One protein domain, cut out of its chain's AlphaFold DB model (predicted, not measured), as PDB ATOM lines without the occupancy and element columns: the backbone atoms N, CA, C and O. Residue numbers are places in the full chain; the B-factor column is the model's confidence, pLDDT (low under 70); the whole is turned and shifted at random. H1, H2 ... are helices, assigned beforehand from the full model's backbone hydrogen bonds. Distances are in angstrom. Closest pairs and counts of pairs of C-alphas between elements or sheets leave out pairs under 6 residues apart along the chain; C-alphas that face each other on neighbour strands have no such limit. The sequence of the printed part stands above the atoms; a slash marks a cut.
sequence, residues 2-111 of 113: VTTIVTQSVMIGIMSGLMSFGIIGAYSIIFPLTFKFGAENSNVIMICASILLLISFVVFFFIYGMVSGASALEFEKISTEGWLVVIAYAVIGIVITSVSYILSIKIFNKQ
ATOM      1  N   VAL A   2     -11.997  50.732  -6.926       66.75
ATOM      2  CA  VAL A   2     -11.109  49.554  -6.776       66.75
ATOM      3  C   VAL A   2      -9.636  49.945  -6.584       66.75
ATOM      4  O   VAL A   2      -9.020  49.506  -5.622       66.75
ATOM      5  N   THR A   3      -9.088  50.836  -7.418       65.62
ATOM      6  CA  THR A   3      -7.689  51.291  -7.299       65.62
ATOM      7  C   THR A   3      -7.396  51.937  -5.942       65.62
ATOM      8  O   THR A   3      -6.384  51.635  -5.327       65.62
ATOM      9  N   THR A   4      -8.311  52.763  -5.427       64.00
ATOM     10  CA  THR A   4      -8.178  53.430  -4.122       64.00
ATOM     11  C   THR A   4      -8.170  52.434  -2.961       64.00
ATOM     12  O   THR A   4      -7.350  52.563  -2.056       64.00
ATOM     13  N   ILE A   5      -9.043  51.421  -3.007       68.94
ATOM     14  CA  ILE A   5      -9.111  50.354  -1.996       68.94
ATOM     15  C   ILE A   5      -7.814  49.539  -2.001       68.94
ATOM     16  O   ILE A   5      -7.228  49.298  -0.949       68.94
ATOM     17  N   VAL A   6      -7.322  49.163  -3.185       64.19
ATOM     18  CA  VAL A   6      -6.076  48.396  -3.320       64.19
ATOM     19  C   VAL A   6      -4.881  49.186  -2.781       64.19
ATOM     20  O   VAL A   6      -4.088  48.643  -2.014       64.19
ATOM     21  N   THR A   7      -4.765  50.475  -3.115       71.56
ATOM     22  CA  THR A   7      -3.676  51.326  -2.612       71.56
ATOM     23  C   THR A   7      -3.713  51.474  -1.088       71.56
ATOM     24  O   THR A   7      -2.663  51.397  -0.453       71.56
ATOM     25  N   GLN A   8      -4.895  51.621  -0.480       68.56
ATOM     26  CA  GLN A   8      -5.029  51.704   0.980       68.56
ATOM     27  C   GLN A   8      -4.645  50.396   1.685       68.56
ATOM     28  O   GLN A   8      -3.910  50.436   2.670       68.56
ATOM     29  N   SER A   9      -5.055  49.238   1.163       76.38
ATOM     30  CA  SER A   9      -4.695  47.935   1.743       76.38
ATOM     31  C   SER A   9      -3.186  47.681   1.739       76.38
ATOM     32  O   SER A   9      -2.634  47.199   2.728       76.38
ATOM     33  N   VAL A  10      -2.495  48.045   0.653       79.94
ATOM     34  CA  VAL A  10      -1.028  47.936   0.570       79.94
ATOM     35  C   VAL A  10      -0.358  48.867   1.583       79.94
ATOM     36  O   VAL A  10       0.576  48.459   2.272       79.94
ATOM     37  N   MET A  11      -0.864  50.093   1.722       80.62
ATOM     38  CA  MET A  11      -0.339  51.092   2.653       80.62
ATOM     39  C   MET A  11      -0.418  50.624   4.113       80.62
ATOM     40  O   MET A  11       0.567  50.692   4.848       80.62
ATOM     41  N   ILE A  12      -1.572  50.081   4.511       80.88
ATOM     42  CA  ILE A  12      -1.787  49.504   5.844       80.88
ATOM     43  C   ILE A  12      -0.835  48.324   6.076       80.88
ATOM     44  O   ILE A  12      -0.243  48.219   7.148       80.88
ATOM     45  N   GLY A  13      -0.643  47.468   5.066       83.44
ATOM     46  CA  GLY A  13       0.291  46.343   5.135       83.44
ATOM     47  C   GLY A  13       1.745  46.772   5.358       83.44
ATOM     48  O   GLY A  13       2.451  46.178   6.169       83.44
ATOM     49  N   ILE A  14       2.196  47.835   4.687       87.44
ATOM     50  CA  ILE A  14       3.548  48.375   4.893       87.44
ATOM     51  C   ILE A  14       3.684  48.943   6.310       87.44
ATOM     52  O   ILE A  14       4.664  48.661   6.999       87.44
ATOM     53  N   MET A  15       2.699  49.711   6.776       85.81
ATOM     54  CA  MET A  15       2.769  50.344   8.096       85.81
ATOM     55  C   MET A  15       2.693  49.335   9.243       85.81
ATOM     56  O   MET A  15       3.409  49.498  10.231       85.81
ATOM     57  N   SER A  16       1.906  48.265   9.111       86.00
ATOM     58  CA  SER A  16       1.871  47.183  10.103       86.00
ATOM     59  C   SER A  16       3.189  46.401  10.145       86.00
ATOM     60  O   SER A  16       3.696  46.093  11.228       86.00
ATOM     61  N   GLY A  17       3.801  46.150   8.982       89.25
ATOM     62  CA  GLY A  17       5.128  45.547   8.889       89.25
ATOM     63  C   GLY A  17       6.203  46.406   9.556       89.25
ATOM     64  O   GLY A  17       6.981  45.906  10.365       89.25
ATOM     65  N   LEU A  18       6.206  47.718   9.297       91.81
ATOM     66  CA  LEU A  18       7.131  48.658   9.938       91.81
ATOM     67  C   LEU A  18       6.928  48.728  11.459       91.81
ATOM     68  O   LEU A  18       7.894  48.646  12.216       91.81
ATOM     69  N   MET A  19       5.679  48.803  11.923       90.25
ATOM     70  CA  MET A  19       5.360  48.826  13.353       90.25
ATOM     71  C   MET A  19       5.865  47.570  14.079       90.25
ATOM     72  O   MET A  19       6.338  47.650  15.214       90.25
ATOM     73  N   SER A  20       5.829  46.419  13.402       90.81
ATOM     74  CA  SER A  20       6.290  45.139  13.946       90.81
ATOM     75  C   SER A  20       7.784  45.155  14.296       90.81
ATOM     76  O   SER A  20       8.166  44.569  15.308       90.81
ATOM     77  N   PHE A  21       8.630  45.879  13.550       93.62
ATOM     78  CA  PHE A  21      10.051  46.034  13.899       93.62
ATOM     79  C   PHE A  21      10.258  46.747  15.239       93.62
ATOM     80  O   PHE A  21      11.137  46.355  16.004       93.62
ATOM     81  N   GLY A  22       9.430  47.745  15.559       92.06
ATOM     82  CA  GLY A  22       9.462  48.419  16.860       92.06
ATOM     83  C   GLY A  22       9.122  47.478  18.019       92.06
ATOM     84  O   GLY A  22       9.828  47.447  19.027       92.06
ATOM     85  N   ILE A  23       8.097  46.638  17.842       91.75
ATOM     86  CA  ILE A  23       7.680  45.638  18.840       91.75
ATOM     87  C   ILE A  23       8.764  44.569  19.036       91.75
ATOM     88  O   ILE A  23       9.124  44.255  20.172       91.75
ATOM     89  N   ILE A  24       9.324  44.045  17.940       93.19
ATOM     90  CA  ILE A  24      10.426  43.072  17.980       93.19
ATOM     91  C   ILE A  24      11.636  43.670  18.703       93.19
ATOM     92  O   ILE A  24      12.226  43.008  19.556       93.19
ATOM     93  N   GLY A  25      11.964  44.934  18.428       92.88
ATOM     94  CA  GLY A  25      13.024  45.655  19.124       92.88
ATOM     95  C   GLY A  25      12.815  45.707  20.629       92.88
ATOM     96  O   GLY A  25      13.698  45.280  21.372       92.88
ATOM     97  N   ALA A  26      11.643  46.146  21.089       92.81
ATOM     98  CA  ALA A  26      11.331  46.197  22.517       92.81
ATOM     99  C   ALA A  26      11.426  44.813  23.188       92.81
ATOM    100  O   ALA A  26      11.993  44.686  24.274       92.81
ATOM    101  N   TYR A  27      10.937  43.762  22.523       93.50
ATOM    102  CA  TYR A  27      10.978  42.398  23.057       93.50
ATOM    103  C   TYR A  27      12.382  41.770  23.032       93.50
ATOM    104  O   TYR A  27      12.714  40.954  23.891       93.50
ATOM    105  N   SER A  28      13.243  42.175  22.092       95.25
ATOM    106  CA  SER A  28      14.604  41.634  21.929       95.25
ATOM    107  C   SER A  28      15.492  41.790  23.171       95.25
ATOM    108  O   SER A  28      16.488  41.082  23.310       95.25
ATOM    109  N   ILE A  29      15.123  42.676  24.100       94.19
ATOM    110  CA  ILE A  29      15.813  42.902  25.376       94.19
ATOM    111  C   ILE A  29      15.844  41.628  26.241       94.19
ATOM    112  O   ILE A  29      16.743  41.472  27.068       94.19
ATOM    113  N   ILE A  30      14.930  40.676  26.016       94.62
ATOM    114  CA  ILE A  30      14.976  39.368  26.683       94.62
ATOM    115  C   ILE A  30      16.307  38.668  26.441       94.62
ATOM    116  O   ILE A  30      16.839  38.085  27.374       94.62
ATOM    117  N   PHE A  31      16.882  38.740  25.239       93.06
ATOM    118  CA  PHE A  31      18.113  38.011  24.929       93.06
ATOM    119  C   PHE A  31      19.281  38.389  25.853       93.06
ATOM    120  O   PHE A  31      19.757  37.510  26.577       93.06
ATOM    121  N   PRO A  32      19.726  39.660  25.927       92.56
ATOM    122  CA  PRO A  32      20.844  40.017  26.797       92.56
ATOM    123  C   PRO A  32      20.527  39.795  28.281       92.56
ATOM    124  O   PRO A  32      21.431  39.468  29.047       92.56
ATOM    125  N   LEU A  33      19.264  39.942  28.700       92.38
ATOM    126  CA  LEU A  33      18.851  39.659  30.076       92.38
ATOM    127  C   LEU A  33      18.932  38.165  30.406       92.38
ATOM    128  O   LEU A  33      19.456  37.817  31.459       92.38
ATOM    129  N   THR A  34      18.478  37.296  29.504       91.50
ATOM    130  CA  THR A  34      18.562  35.836  29.649       91.50
ATOM    131  C   THR A  34      20.004  35.376  29.729       91.50
ATOM    132  O   THR A  34      20.333  34.598  30.618       91.50
ATOM    133  N   PHE A  35      20.884  35.905  28.873       90.44
ATOM    134  CA  PHE A  35      22.308  35.613  29.005       90.44
ATOM    135  C   PHE A  35      22.839  36.101  30.351       90.44
ATOM    136  O   PHE A  35      23.502  35.345  31.039       90.44
ATOM    137  N   LYS A  36      22.507  37.317  30.796       89.75
ATOM    138  CA  LYS A  36      23.057  37.881  32.038       89.75
ATOM    139  C   LYS A  36      22.590  37.184  33.319       89.75
ATOM    140  O   LYS A  36      23.395  37.027  34.232       89.75
ATOM    141  N   PHE A  37      21.303  36.874  33.421       88.12
ATOM    142  CA  PHE A  37      20.659  36.448  34.666       88.12
ATOM    143  C   PHE A  37      20.313  34.959  34.702       88.12
ATOM    144  O   PHE A  37      19.777  34.508  35.707       88.12
ATOM    145  N   GLY A  38      20.589  34.212  33.632       87.25
ATOM    146  CA  GLY A  38      20.285  32.789  33.565       87.25
ATOM    147  C   GLY A  38      18.795  32.493  33.372       87.25
ATOM    148  O   GLY A  38      17.911  33.339  33.552       87.25
ATOM    149  N   ALA A  39      18.506  31.255  32.972       86.00
ATOM    150  CA  ALA A  39      17.141  30.797  32.731       86.00
ATOM    151  C   ALA A  39      16.341  30.613  34.033       86.00
ATOM    152  O   ALA A  39      15.106  30.637  33.994       86.00
ATOM    153  N   GLU A  40      17.007  30.488  35.189       89.19
ATOM    154  CA  GLU A  40      16.328  30.391  36.484       89.19
ATOM    155  C   GLU A  40      15.504  31.643  36.809       89.19
ATOM    156  O   GLU A  40      14.451  31.551  37.435       89.19
ATOM    157  N   ASN A  41      15.923  32.806  36.300       91.25
ATOM    158  CA  ASN A  41      15.239  34.084  36.485       91.25
ATOM    159  C   ASN A  41      14.266  34.421  35.338       91.25
ATOM    160  O   ASN A  41      13.789  35.555  35.239       91.25
ATOM    161  N   SER A  42      13.939  33.451  34.474       87.62
ATOM    162  CA  SER A  42      13.118  33.646  33.266       87.62
ATOM    163  C   SER A  42      11.783  34.349  33.525       87.62
ATOM    164  O   SER A  42      11.423  35.250  32.770       87.62
ATOM    165  N   ASN A  43      11.080  34.026  34.615       92.12
ATOM    166  CA  ASN A  43       9.822  34.691  34.974       92.12
ATOM    167  C   ASN A  43      10.002  36.205  35.157       92.12
ATOM    168  O   ASN A  43       9.231  36.994  34.615       92.12
ATOM    169  N   VAL A  44      11.046  36.617  35.881       92.50
ATOM    170  CA  VAL A  44      11.341  38.036  36.125       92.50
ATOM    171  C   VAL A  44      11.728  38.725  34.818       92.50
ATOM    172  O   VAL A  44      11.226  39.806  34.518       92.50
ATOM    173  N   ILE A  45      12.558  38.073  34.002       93.81
ATOM    174  CA  ILE A  45      13.006  38.595  32.704       93.81
ATOM    175  C   ILE A  45      11.817  38.815  31.765       93.81
ATOM    176  O   ILE A  45      11.690  39.890  31.176       93.81
ATOM    177  N   MET A  46      10.923  37.830  31.653       93.00
ATOM    178  CA  MET A  46       9.733  37.926  30.808       93.00
ATOM    179  C   MET A  46       8.774  39.014  31.290       93.00
ATOM    180  O   MET A  46       8.247  39.754  30.461       93.00
ATOM    181  N   ILE A  47       8.573  39.158  32.605       94.31
ATOM    182  CA  ILE A  47       7.745  40.236  33.166       94.31
ATOM    183  C   ILE A  47       8.356  41.599  32.833       94.31
ATOM    184  O   ILE A  47       7.661  42.465  32.304       94.31
ATOM    185  N   CYS A  48       9.658  41.787  33.067       91.44
ATOM    186  CA  CYS A  48      10.344  43.038  32.742       91.44
ATOM    187  C   CYS A  48      10.237  43.380  31.252       91.44
ATOM    188  O   CYS A  48       9.882  44.506  30.906       91.44
ATOM    189  N   ALA A  49      10.487  42.418  30.365       93.12
ATOM    190  CA  ALA A  49      10.373  42.638  28.928       93.12
ATOM    191  C   ALA A  49       8.935  42.927  28.481       93.12
ATOM    192  O   ALA A  49       8.723  43.784  27.627       93.12
ATOM    193  N   SER A  50       7.943  42.272  29.087       93.50
ATOM    194  CA  SER A  50       6.525  42.521  28.798       93.50
ATOM    195  C   SER A  50       6.099  43.926  29.228       93.50
ATOM    196  O   SER A  50       5.392  44.602  28.485       93.50
ATOM    197  N   ILE A  51       6.571  44.401  30.387       94.31
ATOM    198  CA  ILE A  51       6.332  45.777  30.849       94.31
ATOM    199  C   ILE A  51       6.970  46.785  29.885       94.31
ATOM    200  O   ILE A  51       6.317  47.751  29.494       94.31
ATOM    201  N   LEU A  52       8.217  46.557  29.458       92.44
ATOM    202  CA  LEU A  52       8.890  47.430  28.489       92.44
ATOM    203  C   LEU A  52       8.172  47.449  27.136       92.44
ATOM    204  O   LEU A  52       8.000  48.517  26.551       92.44
ATOM    205  N   LEU A  53       7.709  46.291  26.664       94.38
ATOM    206  CA  LEU A  53       6.925  46.177  25.439       94.38
ATOM    207  C   LEU A  53       5.596  46.934  25.546       94.38
ATOM    208  O   LEU A  53       5.250  47.672  24.626       94.38
ATOM    209  N   LEU A  54       4.887  46.815  26.673       94.25
ATOM    210  CA  LEU A  54       3.649  47.554  26.921       94.25
ATOM    211  C   LEU A  54       3.888  49.069  26.908       94.25
ATOM    212  O   LEU A  54       3.160  49.795  26.236       94.25
ATOM    213  N   ILE A  55       4.920  49.547  27.609       93.62
ATOM    214  CA  ILE A  55       5.273  50.974  27.635       93.62
ATOM    215  C   ILE A  55       5.621  51.457  26.226       93.62
ATOM    216  O   ILE A  55       5.096  52.478  25.786       93.62
ATOM    217  N   SER A  56       6.455  50.709  25.498       92.81
ATOM    218  CA  SER A  56       6.834  51.018  24.115       92.81
ATOM    219  C   SER A  56       5.608  51.151  23.214       92.81
ATOM    220  O   SER A  56       5.484  52.118  22.465       92.81
ATOM    221  N   PHE A  57       4.666  50.213  23.333       90.31
ATOM    222  CA  PHE A  57       3.424  50.211  22.571       90.31
ATOM    223  C   PHE A  57       2.534  51.415  22.903       90.31
ATOM    224  O   PHE A  57       2.089  52.116  21.996       90.31
ATOM    225  N   VAL A  58       2.308  51.705  24.188       91.44
ATOM    226  CA  VAL A  58       1.481  52.843  24.625       91.44
ATOM    227  C   VAL A  58       2.087  54.173  24.173       91.44
ATOM    228  O   VAL A  58       1.376  55.016  23.629       91.44
ATOM    229  N   VAL A  59       3.399  54.351  24.350       92.19
ATOM    230  CA  VAL A  59       4.114  55.563  23.921       92.19
ATOM    231  C   VAL A  59       4.016  55.738  22.409       92.19
ATOM    232  O   VAL A  59       3.702  56.833  21.943       92.19
ATOM    233  N   PHE A  60       4.222  54.663  21.643       91.38
ATOM    234  CA  PHE A  60       4.072  54.689  20.193       91.38
ATOM    235  C   PHE A  60       2.666  55.142  19.776       91.38
ATOM    236  O   PHE A  60       2.543  56.086  18.997       91.38
ATOM    237  N   PHE A  61       1.610  54.525  20.317       87.31
ATOM    238  CA  PHE A  61       0.230  54.868  19.958       87.31
ATOM    239  C   PHE A  61      -0.148  56.294  20.361       87.31
ATOM    240  O   PHE A  61      -0.844  56.971  19.605       87.31
ATOM    241  N   PHE A  62       0.331  56.773  21.510       89.12
ATOM    242  CA  PHE A  62       0.072  58.137  21.960       89.12
ATOM    243  C   PHE A  62       0.724  59.172  21.034       89.12
ATOM    244  O   PHE A  62       0.051  60.082  20.551       89.12
ATOM    245  N   ILE A  63       2.012  58.998  20.715       90.00
ATOM    246  CA  ILE A  63       2.739  59.891  19.797       90.00
ATOM    247  C   ILE A  63       2.132  59.822  18.394       90.00
ATOM    248  O   ILE A  63       1.905  60.856  17.767       90.00
ATOM    249  N   TYR A  64       1.832  58.617  17.905       87.81
ATOM    250  CA  TYR A  64       1.193  58.433  16.609       87.81
ATOM    251  C   TYR A  64      -0.162  59.145  16.557       87.81
ATOM    252  O   TYR A  64      -0.414  59.880  15.607       87.81
ATOM    253  N   GLY A  65      -1.010  58.996  17.581       84.12
ATOM    254  CA  GLY A  65      -2.305  59.676  17.674       84.12
ATOM    255  C   GLY A  65      -2.183  61.202  17.655       84.12
ATOM    256  O   GLY A  65      -2.905  61.864  16.914       84.12
ATOM    257  N   MET A  66      -1.216  61.760  18.392       85.19
ATOM    258  CA  MET A  66      -0.949  63.205  18.391       85.19
ATOM    259  C   MET A  66      -0.509  63.730  17.019       85.19
ATOM    260  O   MET A  66      -0.965  64.788  16.596       85.19
ATOM    261  N   VAL A  67       0.383  63.011  16.329       85.75
ATOM    262  CA  VAL A  67       0.957  63.454  15.045       85.75
ATOM    263  C   VAL A  67      -0.001  63.222  13.878       85.75
ATOM    264  O   VAL A  67      -0.077  64.042  12.972       85.75
ATOM    265  N   SER A  68      -0.756  62.124  13.902       80.94
ATOM    266  CA  SER A  68      -1.710  61.775  12.842       80.94
ATOM    267  C   SER A  68      -2.964  62.651  12.817       80.94
ATOM    268  O   SER A  68      -3.746  62.555  11.875       80.94
ATOM    269  N   GLY A  69      -3.195  63.465  13.855       72.19
ATOM    270  CA  GLY A  69      -4.442  64.218  14.013       72.19
ATOM    271  C   GLY A  69      -5.669  63.318  14.188       72.19
ATOM    272  O   GLY A  69      -6.796  63.786  14.032       72.19
ATOM    273  N   ALA A  70      -5.465  62.032  14.494       64.44
ATOM    274  CA  ALA A  70      -6.540  61.071  14.650       64.44
ATOM    275  C   ALA A  70      -7.388  61.434  15.878       64.44
ATOM    276  O   ALA A  70      -6.912  61.425  17.016       64.44
ATOM    277  N   SER A  71      -8.668  61.733  15.658       59.47
ATOM    278  CA  SER A  71      -9.643  61.749  16.748       59.47
ATOM    279  C   SER A  71      -9.873  60.315  17.245       59.47
ATOM    280  O   SER A  71      -9.675  59.356  16.500       59.47
ATOM    281  N   ALA A  72     -10.297  60.141  18.503       56.12
ATOM    282  CA  ALA A  72     -10.427  58.829  19.156       56.12
ATOM    283  C   ALA A  72     -11.314  57.798  18.409       56.12
ATOM    284  O   ALA A  72     -11.307  56.622  18.761       56.12
ATOM    285  N   LEU A  73     -12.062  58.230  17.385       51.09
ATOM    286  CA  LEU A  73     -12.958  57.422  16.554       51.09
ATOM    287  C   LEU A  73     -12.411  57.118  15.142       51.09
ATOM    288  O   LEU A  73     -13.040  56.359  14.415       51.09
ATOM    289  N   GLU A  74     -11.255  57.664  14.742       54.22
ATOM    290  CA  GLU A  74     -10.723  57.550  13.369       54.22
ATOM    291  C   GLU A  74      -9.489  56.641  13.230       54.22
ATOM    292  O   GLU A  74      -8.829  56.645  12.191       54.22
ATOM    293  N   PHE A  75      -9.200  55.786  14.217       53.16
ATOM    294  CA  PHE A  75      -8.106  54.801  14.127       53.16
ATOM    295  C   PHE A  75      -8.232  53.827  12.940       53.16
ATOM    296  O   PHE A  75      -7.257  53.174  12.574       53.16
ATOM    297  N   GLU A  76      -9.410  53.747  12.317       52.81
ATOM    298  CA  GLU A  76      -9.655  52.966  11.101       52.81
ATOM    299  C   GLU A  76      -8.949  53.547   9.862       52.81
ATOM    300  O   GLU A  76      -8.661  52.826   8.906       52.81
ATOM    301  N   LYS A  77      -8.612  54.843   9.881       55.88
ATOM    302  CA  LYS A  77      -7.826  55.495   8.834       55.88
ATOM    303  C   LYS A  77      -6.423  55.749   9.348       55.88
ATOM    304  O   LYS A  77      -6.134  56.747  10.002       55.88
ATOM    305  N   ILE A  78      -5.515  54.855   8.982       58.38
ATOM    306  CA  ILE A  78      -4.088  55.126   9.090       58.38
ATOM    307  C   ILE A  78      -3.767  56.346   8.204       58.38
ATOM    308  O   ILE A  78      -3.730  56.251   6.977       58.38
ATOM    309  N   SER A  79      -3.613  57.513   8.837       65.56
ATOM    310  CA  SER A  79      -3.286  58.764   8.151       65.56
ATOM    311  C   SER A  79      -1.877  58.708   7.550       65.56
ATOM    312  O   SER A  79      -0.958  58.121   8.129       65.56
ATOM    313  N   THR A  80      -1.675  59.389   6.424       68.62
ATOM    314  CA  THR A  80      -0.334  59.626   5.870       68.62
ATOM    315  C   THR A  80       0.528  60.516   6.768       68.62
ATOM    316  O   THR A  80       1.750  60.410   6.742       68.62
ATOM    317  N   GLU A  81      -0.090  61.329   7.622       77.25
ATOM    318  CA  GLU A  81       0.598  62.262   8.521       77.25
ATOM    319  C   GLU A  81       1.413  61.543   9.614       77.25
ATOM    320  O   GLU A  81       2.468  62.010  10.037       77.25
ATOM    321  N   GLY A  82       0.992  60.341  10.027       81.44
ATOM    322  CA  GLY A  82       1.680  59.540  11.048       81.44
ATOM    323  C   GLY A  82       2.895  58.735  10.557       81.44
ATOM    324  O   GLY A  82       3.503  58.007  11.345       81.44
ATOM    325  N   TRP A  83       3.269  58.829   9.274       85.88
ATOM    326  CA  TRP A  83       4.309  57.983   8.664       85.88
ATOM    327  C   TRP A  83       5.677  58.107   9.319       85.88
ATOM    328  O   TRP A  83       6.350  57.100   9.544       85.88
ATOM    329  N   LEU A  84       6.077  59.330   9.660       89.06
ATOM    330  CA  LEU A  84       7.370  59.575  10.292       89.06
ATOM    331  C   LEU A  84       7.475  58.880  11.652       89.06
ATOM    332  O   LEU A  84       8.535  58.354  11.979       89.06
ATOM    333  N   VAL A  85       6.375  58.805  12.409       91.25
ATOM    334  CA  VAL A  85       6.338  58.113  13.706       91.25
ATOM    335  C   VAL A  85       6.508  56.607  13.516       91.25
ATOM    336  O   VAL A  85       7.289  55.985  14.232       91.25
ATOM    337  N   VAL A  86       5.833  56.023  12.522       91.75
ATOM    338  CA  VAL A  86       5.952  54.589  12.204       91.75
ATOM    339  C   VAL A  86       7.366  54.233  11.752       91.75
ATOM    340  O   VAL A  86       7.938  53.262  12.243       91.75
ATOM    341  N   ILE A  87       7.956  55.032  10.862       93.25
ATOM    342  CA  ILE A  87       9.330  54.825  10.386       93.25
ATOM    343  C   ILE A  87      10.324  54.972  11.540       93.25
ATOM    344  O   ILE A  87      11.186  54.112  11.713       93.25
ATOM    345  N   ALA A  88      10.198  56.023  12.354       94.38
ATOM    346  CA  ALA A  88      11.069  56.230  13.506       94.38
ATOM    347  C   ALA A  88      10.982  55.051  14.484       94.38
ATOM    348  O   ALA A  88      12.011  54.542  14.924       94.38
ATOM    349  N   TYR A  89       9.771  54.567  14.766       95.25
ATOM    350  CA  TYR A  89       9.559  53.418  15.642       95.25
ATOM    351  C   TYR A  89      10.187  52.133  15.088       95.25
ATOM    352  O   TYR A  89      10.848  51.402  15.825       95.25
ATOM    353  N   ALA A  90      10.061  51.891  13.780       96.19
ATOM    354  CA  ALA A  90      10.701  50.762  13.110       96.19
ATOM    355  C   ALA A  90      12.234  50.830  13.205       96.19
ATOM    356  O   ALA A  90      12.878  49.849  13.576       96.19
ATOM    357  N   VAL A  91      12.822  51.998  12.919       97.19
ATOM    358  CA  VAL A  91      14.276  52.219  12.979       97.19
ATOM    359  C   VAL A  91      14.798  52.033  14.400       97.19
ATOM    360  O   VAL A  91      15.783  51.323  14.597       97.19
ATOM    361  N   ILE A  92      14.121  52.610  15.399       95.88
ATOM    362  CA  ILE A  92      14.453  52.411  16.816       95.88
ATOM    363  C   ILE A  92      14.411  50.917  17.157       95.88
ATOM    364  O   ILE A  92      15.344  50.405  17.773       95.88
ATOM    365  N   GLY A  93      13.381  50.200  16.707       96.19
ATOM    366  CA  GLY A  93      13.255  48.762  16.921       96.19
ATOM    367  C   GLY A  93      14.406  47.944  16.334       96.19
ATOM    368  O   GLY A  93      14.965  47.075  17.011       96.19
ATOM    369  N   ILE A  94      14.820  48.255  15.104       97.12
ATOM    370  CA  ILE A  94      15.977  47.625  14.450       97.12
ATOM    371  C   ILE A  94      17.254  47.898  15.252       97.12
ATOM    372  O   ILE A  94      17.995  46.963  15.553       97.12
ATOM    373  N   VAL A  95      17.482  49.151  15.658       97.44
ATOM    374  CA  VAL A  95      18.654  49.540  16.457       97.44
ATOM    375  C   VAL A  95      18.684  48.792  17.787       97.44
ATOM    376  O   VAL A  95      19.712  48.205  18.125       97.44
ATOM    377  N   ILE A  96      17.568  48.755  18.524       96.44
ATOM    378  CA  ILE A  96      17.481  48.021  19.794       96.44
ATOM    379  C   ILE A  96      17.752  46.536  19.558       96.44
ATOM    380  O   ILE A  96      18.536  45.950  20.297       96.44
ATOM    381  N   THR A  97      17.194  45.936  18.503       96.62
ATOM    382  CA  THR A  97      17.446  44.527  18.163       96.62
ATOM    383  C   THR A  97      18.934  44.264  17.928       96.62
ATOM    384  O   THR A  97      19.501  43.334  18.506       96.62
ATOM    385  N   SER A  98      19.597  45.097  17.121       96.62
ATOM    386  CA  SER A  98      21.033  44.974  16.856       96.62
ATOM    387  C   SER A  98      21.867  45.139  18.128       96.62
ATOM    388  O   SER A  98      22.791  44.361  18.367       96.62
ATOM    389  N   VAL A  99      21.529  46.111  18.978       96.62
ATOM    390  CA  VAL A  99      22.216  46.335  20.257       96.62
ATOM    391  C   VAL A  99      22.003  45.158  21.209       96.62
ATOM    392  O   VAL A  99      22.974  44.669  21.783       96.62
ATOM    393  N   SER A 100      20.774  44.653  21.338       95.62
ATOM    394  CA  SER A 100      20.442  43.475  22.146       95.62
ATOM    395  C   SER A 100      21.233  42.246  21.706       95.62
ATOM    396  O   SER A 100      21.766  41.528  22.554       95.62
ATOM    397  N   TYR A 101      21.388  42.031  20.397       94.88
ATOM    398  CA  TYR A 101      22.216  40.956  19.848       94.88
ATOM    399  C   TYR A 101      23.702  41.117  20.208       94.88
ATOM    400  O   TYR A 101      24.324  40.191  20.729       94.88
ATOM    401  N   ILE A 102      24.272  42.312  20.011       95.31
ATOM    402  CA  ILE A 102      25.678  42.586  20.348       95.31
ATOM    403  C   ILE A 102      25.925  42.415  21.854       95.31
ATOM    404  O   ILE A 102      26.938  41.838  22.255       95.31
ATOM    405  N   LEU A 103      25.014  42.907  22.698       94.44
ATOM    406  CA  LEU A 103      25.093  42.748  24.150       94.44
ATOM    407  C   LEU A 103      25.017  41.277  24.554       94.44
ATOM    408  O   LEU A 103      25.808  40.848  25.386       94.44
ATOM    409  N   SER A 104      24.128  40.511  23.926       93.12
ATOM    410  CA  SER A 104      23.996  39.070  24.153       93.12
ATOM    411  C   SER A 104      25.317  38.339  23.915       93.12
ATOM    412  O   SER A 104      25.790  37.646  24.810       93.12
ATOM    413  N   ILE A 105      25.974  38.573  22.771       92.94
ATOM    414  CA  ILE A 105      27.288  37.975  22.466       92.94
ATOM    415  C   ILE A 105      28.343  38.403  23.487       92.94
ATOM    416  O   ILE A 105      29.121  37.583  23.969       92.94
ATOM    417  N   LYS A 106      28.390  39.695  23.829       91.88
ATOM    418  CA  LYS A 106      29.375  40.215  24.788       91.88
ATOM    419  C   LYS A 106      29.209  39.616  26.182       91.88
ATOM    420  O   LYS A 106      30.210  39.432  26.864       91.88
ATOM    421  N   ILE A 107      27.972  39.386  26.617       90.75
ATOM    422  CA  ILE A 107      27.674  38.779  27.917       90.75
ATOM    423  C   ILE A 107      28.021  37.294  27.875       90.75
ATOM    424  O   ILE A 107      28.754  36.837  28.745       90.75
ATOM    425  N   PHE A 108      27.587  36.584  26.831       88.06
ATOM    426  CA  PHE A 108      27.885  35.168  26.631       88.06
ATOM    427  C   PHE A 108      29.394  34.887  26.646       88.06
ATOM    428  O   PHE A 108      29.856  34.051  27.406       88.06
ATOM    429  N   ASN A 109      30.190  35.662  25.903       87.75
ATOM    430  CA  ASN A 109      31.646  35.476  25.847       87.75
ATOM    431  C   ASN A 109      32.381  35.817  27.158       87.75
ATOM    432  O   ASN A 109      33.560  35.499  27.286       87.75
ATOM    433  N   LYS A 110      31.740  36.527  28.095       84.62
ATOM    434  CA  LYS A 110      32.313  36.868  29.410       84.62
ATOM    435  C   LYS A 110      31.923  35.886  30.507       84.62
ATOM    436  O   LYS A 110      32.490  35.946  31.593       84.62
ATOM    437  N   GLN A 111      30.933  35.042  30.250       69.31
ATOM    438  CA  GLN A 111      30.589  33.937  31.124       69.31
ATOM    439  C   GLN A 111      31.547  32.804  30.772       69.31
ATOM    440  O   GLN A 111      31.319  32.059  29.826       69.31
TER     441      GLN A 111
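What this domain is: This is residues 2 to 111 of the 113 residues of the protein "ABC-2 transporter permease" of Staphylococcus aureus (UniProt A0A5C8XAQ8). A loose rod of helices: H3 and H4 make a long antiparallel hairpin, and H1 packs on both, with short H2 continuing its course and residues 2 to 7 sticking out. The three long helices form an up-and-down bundle, each running against the one before. The printed part, all helix, has 110 residues with H1 to H4 in order, radius of gyration of the C-alphas 17.2 A and spans of 57 by 25 by 20 A.

How they stand to each other: Start at H3, residues 39 to 68; it touches H4, residues 80 to 108, closest at C-alphas 68 and 82, 4.4 A, at a shallow tilt of 20 degrees, opposite ways. H1, residues 2 to 27, touches H4 with residues 15 to 26 alone, closest at C-alphas 22 and 93, 3.8 A. H2, residues 30 to 37, touches H4, closest at C-alphas 32 and 104, 4.2 A. O i to N i+4 pairs are within hydrogen-bond range throughout H2, and in 20 of 22 in H1, 24 of 26 in H3 and 23 of 25 in H4.

Where its parts are: Find C-alpha 39 at (17.141, 30.797, 32.731); H3 runs 41.4 A, with a kink of 31 degrees near residue 46. H1 runs 37.8 A; H4 runs 42.7 A to C-alpha 108 at (27.885, 35.168, 26.631).

The domain as a whole: The printed part has no cut; the link H3 to H4 is long, and pLDDT is under 70 at residues 2 to 6, 8, 70 to 80 and 111.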